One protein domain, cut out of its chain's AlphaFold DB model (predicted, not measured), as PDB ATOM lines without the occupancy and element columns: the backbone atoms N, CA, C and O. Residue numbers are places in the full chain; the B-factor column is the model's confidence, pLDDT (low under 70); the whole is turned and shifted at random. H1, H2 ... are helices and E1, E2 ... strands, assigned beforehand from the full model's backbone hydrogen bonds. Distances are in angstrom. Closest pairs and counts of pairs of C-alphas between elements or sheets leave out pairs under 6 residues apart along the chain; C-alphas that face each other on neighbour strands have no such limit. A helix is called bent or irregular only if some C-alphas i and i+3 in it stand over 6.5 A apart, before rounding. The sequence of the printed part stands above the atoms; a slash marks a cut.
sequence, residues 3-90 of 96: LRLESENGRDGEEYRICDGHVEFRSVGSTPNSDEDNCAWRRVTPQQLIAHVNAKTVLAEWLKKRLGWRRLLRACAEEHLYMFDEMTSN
ATOM      1  N   LEU A   3     179.805 141.867 197.513       91.56
ATOM      2  CA  LEU A   3     178.902 141.663 196.381       91.56
ATOM      3  C   LEU A   3     179.763 141.364 195.158       91.56
ATOM      4  O   LEU A   3     180.670 142.131 194.870       91.56
ATOM      5  N   ARG A   4     179.469 140.287 194.435       90.75
ATOM      6  CA  ARG A   4     180.122 139.972 193.164       90.75
ATOM      7  C   ARG A   4     179.088 140.068 192.050       90.75
ATOM      8  O   ARG A   4     178.020 139.469 192.163       90.75
ATOM      9  N   LEU A   5     179.394 140.859 191.032       89.88
ATOM     10  CA  LEU A   5     178.640 140.967 189.793       89.88
ATOM     11  C   LEU A   5     179.433 140.231 188.723       89.88
ATOM     12  O   LEU A   5     180.586 140.567 188.468       89.88
ATOM     13  N   GLU A   6     178.839 139.201 188.142       88.62
ATOM     14  CA  GLU A   6     179.489 138.391 187.116       88.62
ATOM     15  C   GLU A   6     178.975 138.797 185.740       88.62
ATOM     16  O   GLU A   6     177.790 139.089 185.560       88.62
ATOM     17  N   SER A   7     179.888 138.823 184.776       83.25
ATOM     18  CA  SER A   7     179.558 138.887 183.361       83.25
ATOM     19  C   SER A   7     178.833 137.608 182.942       83.25
ATOM     20  O   SER A   7     178.966 136.560 183.575       83.25
ATOM     21  N   GLU A   8     178.099 137.669 181.833       80.62
ATOM     22  CA  GLU A   8     177.352 136.540 181.265       80.62
ATOM     23  C   GLU A   8     178.238 135.304 181.016       80.62
ATOM     24  O   GLU A   8     177.781 134.168 181.108       80.62
ATOM     25  N   ASN A   9     179.534 135.516 180.766       76.81
ATOM     26  CA  ASN A   9     180.513 134.449 180.560       76.81
ATOM     27  C   ASN A   9     181.001 133.775 181.864       76.81
ATOM     28  O   ASN A   9     181.747 132.796 181.789       76.81
ATOM     29  N   GLY A  10     180.643 134.311 183.038       72.75
ATOM     30  CA  GLY A  10     181.066 133.844 184.365       72.75
ATOM     31  C   GLY A  10     182.572 133.950 184.647       72.75
ATOM     32  O   GLY A  10     183.038 133.501 185.695       72.75
ATOM     33  N   ARG A  11     183.358 134.500 183.715       71.25
ATOM     34  CA  ARG A  11     184.826 134.591 183.798       71.25
ATOM     35  C   ARG A  11     185.291 135.958 184.262       71.25
ATOM     36  O   ARG A  11     186.269 136.035 185.001       71.25
ATOM     37  N   ASP A  12     184.571 136.990 183.845       81.06
ATOM     38  CA  ASP A  12     184.860 138.376 184.181       81.06
ATOM     39  C   ASP A  12     183.759 138.937 185.078       81.06
ATOM     40  O   ASP A  12     182.631 138.437 185.104       81.06
ATOM     41  N   GLY A  13     184.072 139.977 185.833       85.88
ATOM     42  CA  GLY A  13     183.135 140.571 186.762       85.88
ATOM     43  C   GLY A  13     183.746 141.660 187.620       85.88
ATOM     44  O   GLY A  13     184.903 142.054 187.470       85.88
ATOM     45  N   GLU A  14     182.936 142.133 188.549       89.44
ATOM     46  CA  GLU A  14     183.285 143.161 189.513       89.44
ATOM     47  C   GLU A  14     182.953 142.650 190.908       89.44
ATOM     48  O   GLU A  14     181.911 142.038 191.148       89.44
ATOM     49  N   GLU A  15     183.841 142.903 191.854       92.25
ATOM     50  CA  GLU A  15     183.607 142.616 193.255       92.25
ATOM     51  C   GLU A  15     183.599 143.918 194.038       92.25
ATOM     52  O   GLU A  15     184.478 144.758 193.870       92.25
ATOM     53  N   TYR A  16     182.620 144.064 194.919       93.25
ATOM     54  CA  TYR A  16     182.419 145.221 195.771       93.25
ATOM     55  C   TYR A  16     182.454 144.812 197.233       93.25
ATOM     56  O   TYR A  16     181.925 143.765 197.623       93.25
ATOM     57  N   ARG A  17     183.009 145.678 198.073       93.12
ATOM     58  CA  ARG A  17     182.980 145.531 199.528       93.12
ATOM     59  C   ARG A  17     182.766 146.877 200.203       93.12
ATOM     60  O   ARG A  17     182.919 147.932 199.598       93.12
ATOM     61  N   ILE A  18     182.412 146.818 201.481       90.50
ATOM     62  CA  ILE A  18     182.391 147.985 202.362       90.50
ATOM     63  C   ILE A  18     183.581 147.839 203.314       90.50
ATOM     64  O   ILE A  18     183.616 146.865 204.071       90.50
ATOM     65  N   CYS A  19     184.524 148.778 203.270       87.50
ATOM     66  CA  CYS A  19     185.700 148.835 204.143       87.50
ATOM     67  C   CYS A  19     185.772 150.215 204.800       87.50
ATOM     68  O   CYS A  19     185.691 151.224 204.108       87.50
ATOM     69  N   ASP A  20     185.841 150.264 206.133       83.31
ATOM     70  CA  ASP A  20     185.925 151.507 206.922       83.31
ATOM     71  C   ASP A  20     184.886 152.585 206.562       83.31
ATOM     72  O   ASP A  20     185.117 153.782 206.675       83.31
ATOM     73  N   GLY A  21     183.695 152.155 206.134       80.38
ATOM     74  CA  GLY A  21     182.610 153.053 205.729       80.38
ATOM     75  C   GLY A  21     182.667 153.514 204.272       80.38
ATOM     76  O   GLY A  21     181.691 154.103 203.810       80.38
ATOM     77  N   HIS A  22     183.720 153.168 203.539       84.88
ATOM     78  CA  HIS A  22     183.853 153.407 202.109       84.88
ATOM     79  C   HIS A  22     183.436 152.180 201.300       84.88
ATOM     80  O   HIS A  22     183.542 151.036 201.750       84.88
ATOM     81  N   VAL A  23     182.944 152.430 200.089       90.31
ATOM     82  CA  VAL A  23     182.676 151.377 199.110       90.31
ATOM     83  C   VAL A  23     183.929 151.208 198.273       90.31
ATOM     84  O   VAL A  23     184.449 152.176 197.725       90.31
ATOM     85  N   GLU A  24     184.409 149.981 198.176       92.25
ATOM     86  CA  GLU A  24     185.551 149.631 197.347       92.25
ATOM     87  C   GLU A  24     185.119 148.621 196.301       92.25
ATOM     88  O   GLU A  24     184.237 147.796 196.557       92.25
ATOM     89  N   PHE A  25     185.751 148.680 195.139       91.38
ATOM     90  CA  PHE A  25     185.553 147.733 194.062       91.38
ATOM     91  C   PHE A  25     186.887 147.219 193.537       91.38
ATOM     92  O   PHE A  25     187.926 147.873 193.652       91.38
ATOM     93  N   ARG A  26     186.842 146.038 192.938       89.19
ATOM     94  CA  ARG A  26     187.902 145.513 192.087       89.19
ATOM     95  C   ARG A  26     187.281 144.775 190.917       89.19
ATOM     96  O   ARG A  26     186.204 144.196 191.047       89.19
ATOM     97  N   SER A  27     187.974 144.767 189.794       86.31
ATOM     98  CA  SER A  27     187.628 143.891 188.681       86.31
ATOM     99  C   SER A  27     188.119 142.475 188.992       86.31
ATOM    100  O   SER A  27     189.092 142.288 189.715       86.31
ATOM    101  N   VAL A  28     187.420 141.462 188.500       81.69
ATOM    102  CA  VAL A  28     187.789 140.053 188.644       81.69
ATOM    103  C   VAL A  28     187.695 139.449 187.254       81.69
ATOM    104  O   VAL A  28     186.601 139.370 186.717       81.69
ATOM    105  N   GLY A  29     188.813 139.071 186.642       73.44
ATOM    106  CA  GLY A  29     188.815 138.607 185.251       73.44
ATOM    107  C   GLY A  29     190.222 138.380 184.710       73.44
ATOM    108  O   GLY A  29     191.193 138.932 185.225       73.44
ATOM    109  N   SER A  30     190.338 137.508 183.709       59.81
ATOM    110  CA  SER A  30     191.621 136.984 183.223       59.81
ATOM    111  C   SER A  30     192.119 137.739 181.992       59.81
ATOM    112  O   SER A  30     191.990 137.253 180.871       59.81
ATOM    113  N   THR A  31     192.769 138.885 182.188       54.69
ATOM    114  CA  THR A  31     193.789 139.347 181.235       54.69
ATOM    115  C   THR A  31     195.161 139.248 181.898       54.69
ATOM    116  O   THR A  31     195.444 140.022 182.810       54.69
ATOM    117  N   PRO A  32     196.033 138.319 181.461       50.34
ATOM    118  CA  PRO A  32     197.376 138.163 182.023       50.34
ATOM    119  C   PRO A  32     198.355 139.276 181.610       50.34
ATOM    120  O   PRO A  32     199.503 139.232 182.024       50.34
ATOM    121  N   ASN A  33     197.922 140.259 180.809       48.41
ATOM    122  CA  ASN A  33     198.789 141.288 180.215       48.41
ATOM    123  C   ASN A  33     198.506 142.716 180.714       48.41
ATOM    124  O   ASN A  33     198.904 143.684 180.073       48.41
ATOM    125  N   SER A  34     197.787 142.867 181.821       54.06
ATOM    126  CA  SER A  34     197.665 144.156 182.506       54.06
ATOM    127  C   SER A  34     198.154 143.947 183.928       54.06
ATOM    128  O   SER A  34     197.370 143.636 184.830       54.06
ATOM    129  N   ASP A  35     199.476 143.985 184.047       47.88
ATOM    130  CA  ASP A  35     200.218 143.838 185.285       47.88
ATOM    131  C   ASP A  35     199.625 144.738 186.390       47.88
ATOM    132  O   ASP A  35     199.277 145.898 186.177       47.88
ATOM    133  N   GLU A  36     199.470 144.143 187.572       50.44
ATOM    134  CA  GLU A  36     199.284 144.776 188.888       50.44
ATOM    135  C   GLU A  36     197.951 145.482 189.228       50.44
ATOM    136  O   GLU A  36     197.526 145.394 190.382       50.44
ATOM    137  N   ASP A  37     197.203 146.062 188.285       53.00
ATOM    138  CA  ASP A  37     196.014 146.877 188.631       53.00
ATOM    139  C   ASP A  37     194.692 146.098 188.801       53.00
ATOM    140  O   ASP A  37     193.737 146.588 189.416       53.00
ATOM    141  N   ASN A  38     194.612 144.865 188.295       57.72
ATOM    142  CA  ASN A  38     193.355 144.101 188.246       57.72
ATOM    143  C   ASN A  38     192.989 143.356 189.539       57.72
ATOM    144  O   ASN A  38     191.929 142.745 189.604       57.72
ATOM    145  N   CYS A  39     193.820 143.411 190.581       66.69
ATOM    146  CA  CYS A  39     193.546 142.728 191.854       66.69
ATOM    147  C   CYS A  39     193.411 143.674 193.055       66.69
ATOM    148  O   CYS A  39     192.953 143.238 194.121       66.69
ATOM    149  N   ALA A  40     193.792 144.945 192.901       81.69
ATOM    150  CA  ALA A  40     193.765 145.921 193.978       81.69
ATOM    151  C   ALA A  40     192.347 146.454 194.212       81.69
ATOM    152  O   ALA A  40     191.614 146.803 193.284       81.69
ATOM    153  N   TRP A  41     191.960 146.533 195.484       87.56
ATOM    154  CA  TRP A  41     190.735 147.212 195.885       87.56
ATOM    155  C   TRP A  41     190.913 148.716 195.712       87.56
ATOM    156  O   TRP A  41     191.841 149.302 196.266       87.56
ATOM    157  N   ARG A  42     190.007 149.340 194.962       88.81
ATOM    158  CA  ARG A  42     189.978 150.785 194.737       88.81
ATOM    159  C   ARG A  42     188.688 151.360 195.290       88.81
ATOM    160  O   ARG A  42     187.637 150.726 195.213       88.81
ATOM    161  N   ARG A  43     188.750 152.565 195.850       89.75
ATOM    162  CA  ARG A  43     187.551 153.248 196.345       89.75
ATOM    163  C   ARG A  43     186.650 153.625 195.175       89.75
ATOM    164  O   ARG A  43     187.120 154.172 194.181       89.75
ATOM    165  N   VAL A  44     185.362 153.337 195.316       89.94
ATOM    166  CA  VAL A  44     184.335 153.816 194.390       89.94
ATOM    167  C   VAL A  44     184.168 155.308 194.635       89.94
ATOM    168  O   VAL A  44     183.950 155.728 195.776       89.94
ATOM    169  N   THR A  45     184.286 156.113 193.584       89.62
ATOM    170  CA  THR A  45     184.158 157.562 193.733       89.62
ATOM    171  C   THR A  45     182.709 157.947 194.045       89.62
ATOM    172  O   THR A  45     181.771 157.235 193.661       89.62
ATOM    173  N   PRO A  46     182.480 159.099 194.693       90.25
ATOM    174  CA  PRO A  46     181.132 159.613 194.899       90.25
ATOM    175  C   PRO A  46     180.336 159.729 193.590       90.25
ATOM    176  O   PRO A  46     179.168 159.343 193.558       90.25
ATOM    177  N   GLN A  47     180.966 160.144 192.479       89.94
ATOM    178  CA  GLN A  47     180.274 160.232 191.184       89.94
ATOM    179  C   GLN A  47     179.860 158.855 190.651       89.94
ATOM    180  O   GLN A  47     178.757 158.704 190.123       89.94
ATOM    181  N   GLN A  48     180.703 157.831 190.823       90.94
ATOM    182  CA  GLN A  48     180.350 156.455 190.470       90.94
ATOM    183  C   GLN A  48     179.178 155.953 191.324       90.94
ATOM    184  O   GLN A  48     178.222 155.389 190.790       90.94
ATOM    185  N   LEU A  49     179.188 156.217 192.636       91.19
ATOM    186  CA  LEU A  49     178.065 155.876 193.519       91.19
ATOM    187  C   LEU A  49     176.770 156.574 193.090       91.19
ATOM    188  O   LEU A  49     175.724 155.926 193.027       91.19
ATOM    189  N   ILE A  50     176.833 157.862 192.740       91.69
ATOM    190  CA  ILE A  50     175.688 158.619 192.217       91.69
ATOM    191  C   ILE A  50     175.146 157.958 190.948       91.69
ATOM    192  O   ILE A  50     173.936 157.747 190.847       91.69
ATOM    193  N   ALA A  51     176.015 157.580 190.006       92.38
ATOM    194  CA  ALA A  51     175.606 156.894 188.785       92.38
ATOM    195  C   ALA A  51     174.877 155.574 189.094       92.38
ATOM    196  O   ALA A  51     173.784 155.338 188.577       92.38
ATOM    197  N   HIS A  52     175.416 154.756 190.005       92.88
ATOM    198  CA  HIS A  52     174.792 153.499 190.426       92.88
ATOM    199  C   HIS A  52     173.430 153.691 191.103       92.88
ATOM    200  O   HIS A  52     172.515 152.898 190.852       92.88
ATOM    201  N   VAL A  53     173.294 154.715 191.954       90.94
ATOM    202  CA  VAL A  53     172.044 155.057 192.653       90.94
ATOM    203  C   VAL A  53     170.994 155.571 191.671       90.94
ATOM    204  O   VAL A  53     169.858 155.100 191.703       90.94
ATOM    205  N   ASN A  54     171.372 156.471 190.762       91.88
ATOM    206  CA  ASN A  54     170.477 157.007 189.734       91.88
ATOM    207  C   ASN A  54     169.985 155.913 188.779       91.88
ATOM    208  O   ASN A  54     168.801 155.869 188.449       91.88
ATOM    209  N   ALA A  55     170.871 154.992 188.392       92.81
ATOM    210  CA  ALA A  55     170.537 153.851 187.543       92.81
ATOM    211  C   ALA A  55     169.833 152.701 188.293       92.81
ATOM    212  O   ALA A  55     169.477 151.705 187.667       92.81
ATOM    213  N   LYS A  56     169.619 152.814 189.615       92.06
ATOM    214  CA  LYS A  56     168.976 151.786 190.461       92.06
ATOM    215  C   LYS A  56     169.592 150.393 190.286       92.06
ATOM    216  O   LYS A  56     168.896 149.382 190.218       92.06
ATOM    217  N   THR A  57     170.916 150.351 190.185       93.56
ATOM    218  CA  THR A  57     171.657 149.104 189.958       93.56
ATOM    219  C   THR A  57     171.550 148.145 191.146       93.56
ATOM    220  O   THR A  57     171.253 148.546 192.274       93.56
ATOM    221  N   VAL A  58     171.880 146.868 190.917       93.44
ATOM    222  CA  VAL A  58     171.983 145.852 191.984       93.44
ATOM    223  C   VAL A  58     172.938 146.305 193.094       93.44
ATOM    224  O   VAL A  58     172.651 146.097 194.274       93.44
ATOM    225  N   LEU A  59     174.030 146.991 192.735       92.31
ATOM    226  CA  LEU A  59     174.949 147.585 193.702       92.31
ATOM    227  C   LEU A  59     174.246 148.611 194.600       92.31
ATOM    228  O   LEU A  59     174.421 148.572 195.816       92.31
ATOM    229  N   ALA A  60     173.422 149.497 194.036       93.25
ATOM    230  CA  ALA A  60     172.708 150.512 194.808       93.25
ATOM    231  C   ALA A  60     171.715 149.900 195.808       93.25
ATOM    232  O   ALA A  60     171.678 150.312 196.970       93.25
ATOM    233  N   GLU A  61     170.957 148.881 195.401       94.12
ATOM    234  CA  GLU A  61     170.038 148.182 196.307       94.12
ATOM    235  C   GLU A  61     170.789 147.392 197.388       94.12
ATOM    236  O   GLU A  61     170.412 147.410 198.566       94.12
ATOM    237  N   TRP A  62     171.907 146.757 197.028       94.56
ATOM    238  CA  TRP A  62     172.776 146.091 197.993       94.56
ATOM    239  C   TRP A  62     173.352 147.076 199.022       94.56
ATOM    240  O   TRP A  62     173.265 146.825 200.230       94.56
ATOM    241  N   LEU A  63     173.864 148.228 198.575       93.00
ATOM    242  CA  LEU A  63     174.384 149.285 199.444       93.00
ATOM    243  C   LEU A  63     173.294 149.844 200.355       93.00
ATOM    244  O   LEU A  63     173.504 149.975 201.560       93.00
ATOM    245  N   LYS A  64     172.101 150.108 199.819       92.69
ATOM    246  CA  LYS A  64     170.949 150.575 200.596       92.69
ATOM    247  C   LYS A  64     170.575 149.590 201.701       92.69
ATOM    248  O   LYS A  64     170.318 150.020 202.824       92.69
ATOM    249  N   LYS A  65     170.589 148.282 201.425       92.44
ATOM    250  CA  LYS A  65     170.286 147.243 202.423       92.44
ATOM    251  C   LYS A  65     171.349 147.143 203.521       92.44
ATOM    252  O   LYS A  65     171.019 146.789 204.649       92.44
ATOM    253  N   ARG A  66     172.619 147.421 203.208       90.50
ATOM    254  CA  ARG A  66     173.748 147.253 204.144       90.50
ATOM    255  C   ARG A  66     174.099 148.515 204.927       90.50
ATOM    256  O   ARG A  66     174.343 148.436 206.125       90.50
ATOM    257  N   LEU A  67     174.133 149.663 204.260       88.81
ATOM    258  CA  LEU A  67     174.485 150.957 204.850       88.81
ATOM    259  C   LEU A  67     173.254 151.729 205.333       88.81
ATOM    260  O   LEU A  67     173.356 152.566 206.232       88.81
ATOM    261  N   GLY A  68     172.090 151.467 204.739       91.12
ATOM    262  CA  GLY A  68     170.922 152.325 204.873       91.12
ATOM    263  C   GLY A  68     171.026 153.581 204.003       91.12
ATOM    264  O   GLY A  68     172.108 154.052 203.649       91.12
ATOM    265  N   TRP A  69     169.869 154.164 203.688       89.44
ATOM    266  CA  TRP A  69     169.759 155.285 202.748       89.44
ATOM    267  C   TRP A  69     170.578 156.520 203.158       89.44
ATOM    268  O   TRP A  69     171.255 157.122 202.335       89.44
ATOM    269  N   ARG A  70     170.589 156.865 204.454       90.44
ATOM    270  CA  ARG A  70     171.304 158.052 204.964       90.44
ATOM    271  C   ARG A  70     172.820 157.976 204.764       90.44
ATOM    272  O   ARG A  70     173.434 158.973 204.404       90.44
ATOM    273  N   ARG A  71     173.425 156.810 205.012       88.94
ATOM    274  CA  ARG A  71     174.879 156.617 204.861       88.94
ATOM    275  C   ARG A  71     175.276 156.522 203.392       88.94
ATOM    276  O   ARG A  71     176.318 157.048 203.031       88.94
ATOM    277  N   LEU A  72     174.423 155.927 202.557       89.50
ATOM    278  CA  LEU A  72     174.621 155.905 201.109       89.50
ATOM    279  C   LEU A  72     174.624 157.323 200.519       89.50
ATOM    280  O   LEU A  72     175.551 157.675 199.804       89.50
ATOM    281  N   LEU A  73     173.655 158.166 200.895       88.94
ATOM    282  CA  LEU A  73     173.632 159.570 200.462       88.94
ATOM    283  C   LEU A  73     174.862 160.357 200.927       88.94
ATOM    284  O   LEU A  73     175.355 161.197 200.184       88.94
ATOM    285  N   ARG A  74     175.377 160.080 202.133       89.56
ATOM    286  CA  ARG A  74     176.622 160.699 202.606       89.56
ATOM    287  C   ARG A  74     177.820 160.287 201.750       89.56
ATOM    288  O   ARG A  74     178.572 161.159 201.346       89.56
ATOM    289  N   ALA A  75     177.953 159.000 201.430       86.94
ATOM    290  CA  ALA A  75     179.030 158.505 200.570       86.94
ATOM    291  C   ALA A  75     178.971 159.111 199.153       86.94
ATOM    292  O   ALA A  75     180.005 159.397 198.561       86.94
ATOM    293  N   CYS A  76     177.768 159.387 198.635       88.38
ATOM    294  CA  CYS A  76     177.591 160.128 197.382       88.38
ATOM    295  C   CYS A  76     178.025 161.604 197.468       88.38
ATOM    296  O   CYS A  76     178.267 162.214 196.435       88.38
ATOM    297  N   ALA A  77     178.099 162.192 198.665       83.81
ATOM    298  CA  ALA A  77     178.445 163.599 198.881       83.81
ATOM    299  C   ALA A  77     179.900 163.816 199.348       83.81
ATOM    300  O   ALA A  77     180.338 164.957 199.473       83.81
ATOM    301  N   GLU A  78     180.668 162.749 199.598       76.19
ATOM    302  CA  GLU A  78     182.056 162.793 200.101       76.19
ATOM    303  C   GLU A  78     183.104 163.208 199.039       76.19
ATOM    304  O   GLU A  78     184.289 162.909 199.159       76.19
ATOM    305  N   GLU A  79     182.697 163.953 198.007       58.66
ATOM    306  CA  GLU A  79     183.564 164.433 196.915       58.66
ATOM    307  C   GLU A  79     184.567 165.514 197.367       58.66
ATOM    308  O   GLU A  79     185.530 165.811 196.668       58.66
ATOM    309  N   HIS A  80     184.390 166.083 198.563       50.12
ATOM    310  CA  HIS A  80     185.065 167.323 198.958       50.12
ATOM    311  C   HIS A  80     186.234 167.197 199.947       50.12
ATOM    312  O   HIS A  80     186.876 168.209 200.220       50.12
ATOM    313  N   LEU A  81     186.546 166.015 200.490       50.03
ATOM    314  CA  LEU A  81     187.539 165.907 201.578       50.03
ATOM    315  C   LEU A  81     188.902 165.327 201.173       50.03
ATOM    316  O   LEU A  81     189.867 165.518 201.905       50.03
ATOM    317  N   TYR A  82     189.025 164.688 200.007       48.25
ATOM    318  CA  TYR A  82     190.272 164.019 199.608       48.25
ATOM    319  C   TYR A  82     191.212 164.865 198.736       48.25
ATOM    320  O   TYR A  82     192.371 164.501 198.591       48.25
ATOM    321  N   MET A  83     190.772 166.015 198.208       45.31
ATOM    322  CA  MET A  83     191.678 166.952 197.517       45.31
ATOM    323  C   MET A  83     192.401 167.928 198.459       45.31
ATOM    324  O   MET A  83     193.400 168.520 198.060       45.31
ATOM    325  N   PHE A  84     191.920 168.120 199.693       46.38
ATOM    326  CA  PHE A  84     192.516 169.084 200.630       46.38
ATOM    327  C   PHE A  84     193.642 168.498 201.497       46.38
ATOM    328  O   PHE A  84     194.482 169.260 201.966       46.38
ATOM    329  N   ASP A  85     193.697 167.177 201.684       47.09
ATOM    330  CA  ASP A  85     194.678 166.536 202.578       47.09
ATOM    331  C   ASP A  85     196.058 166.333 201.912       47.09
ATOM    332  O   ASP A  85     197.106 166.425 202.549       47.09
ATOM    333  N   GLU A  86     196.089 166.153 200.587       48.59
ATOM    334  CA  GLU A  86     197.346 165.985 199.840       48.59
ATOM    335  C   GLU A  86     198.073 167.324 199.596       48.59
ATOM    336  O   GLU A  86     199.299 167.372 199.473       48.59
ATOM    337  N   MET A  87     197.340 168.443 199.594       48.09
ATOM    338  CA  MET A  87     197.904 169.778 199.356       48.09
ATOM    339  C   MET A  87     198.540 170.402 200.610       48.09
ATOM    340  O   MET A  87     199.461 171.213 200.498       48.09
ATOM    341  N   THR A  88     198.111 170.007 201.811       53.12
ATOM    342  CA  THR A  88     198.675 170.508 203.077       53.12
ATOM    343  C   THR A  88     199.960 169.776 203.475       53.12
ATOM    344  O   THR A  88     200.851 170.402 204.044       53.12
ATOM    345  N   SER A  89     200.138 168.507 203.086       54.47
ATOM    346  CA  SER A  89     201.352 167.729 203.410       54.47
ATOM    347  C   SER A  89     202.618 168.161 202.653       54.47
ATOM    348  O   SER A  89     203.730 167.891 203.113       54.47
ATOM    349  N   ASN A  90     202.492 168.846 201.512       48.84
ATOM    350  CA  ASN A  90     203.653 169.263 200.709       48.84
ATOM    351  C   ASN A  90     204.203 170.655 201.055       48.84
ATOM    352  O   ASN A  90     205.288 171.007 200.589       48.84
TER     353      ASN A  90
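This is residues 3 to 90 of the 96 residues of an uncharacterized protein of Acidobacteria bacterium (UniProt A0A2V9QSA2). A small three-stranded sheet has one helix, H2, laid over one face along its strands, while H1 packs on H2 and on H3, and H3 grazes the sheet near the end where E2 turns into E3. The link after E3 makes a wide loop and comes back to pair briefly with that edge strand, and residues 81 to 90, with the short H4, stick out as a tail. The printed part has 88 residues, in the order E1, E2, E3, H1, H2, H3, H4; the sheet's order is E1, E2, E3, antiparallel throughout, and the class is mixed, helices and strands. The whole is only just loose, close to compact, with a radius of gyration of the C-alphas of 14.8 A and spans of 42 by 36 by 20 A.

E1, residues 3 to 6, E2, residues 13 to 19, and E3, residues 22 to 28, form a meander, each strand the antiparallel neighbour of the one before. E1 and E2 are a hairpin at 171 degrees, with N 5 and O 14 at 2.8 A, within hydrogen-bond range. E2 and E3 are a hairpin at 155 degrees, with N 17 and O 24 at 2.9 A. Residues 24 to 25 of E3 pair antiparallel with residues 42 to 43. H2, residues 58 to 67, is on the sheet, in two layers, a helix on one face of a sheet. Its height over the sheet is 9.4 A, and it lies over E2, along the strands at 13 degrees to E2 on the local plane. H1, residues 46 to 54, is not on the sheet; it touches H2, only just about perpendicular at 71 degrees, closest at the C-alphas of Val 53 and Ala 60, 5.1 A. H3, residues 69 to 80, touches H1 with residues 75 to 79 alone, opposite ways at 37 degrees, only just a steep tilt; the closest C-alphas are those of Pro 46 and Cys 76, 4.4 A. H3 only grazes the sheet, with residues 71 to 78. H4, residues 85 to 88, is apart from H3. Every O i to N i+4 pair is within hydrogen-bond range in H1 and H2, and 6 of 8 in H3; H4 is too short for such a pair, and its one O i to N i+3 pair is not within range.

E1 begins at C-alpha 3 (178.902, 141.663, 196.381) and is 9.8 A long; E2 and E3 are 19.4 A each. H1 measures 12.1 A, H2 14.1 A, H3 19.8 A and H4 5.7 A, ending at C-alpha 88 (198.675, 170.508, 203.077). H3 is irregular: C-alphas 77 and 80 are 7.6 A apart.

The C-alphas farthest apart are those of Asn 9 and Asn 90, 46.4 A. The printed part has no cut, and the link E3 to H1 is long, with 17 residues. Mean pLDDT of the printed part is 79.2, and residues 30 to 39 and 79 to 90 are under 70.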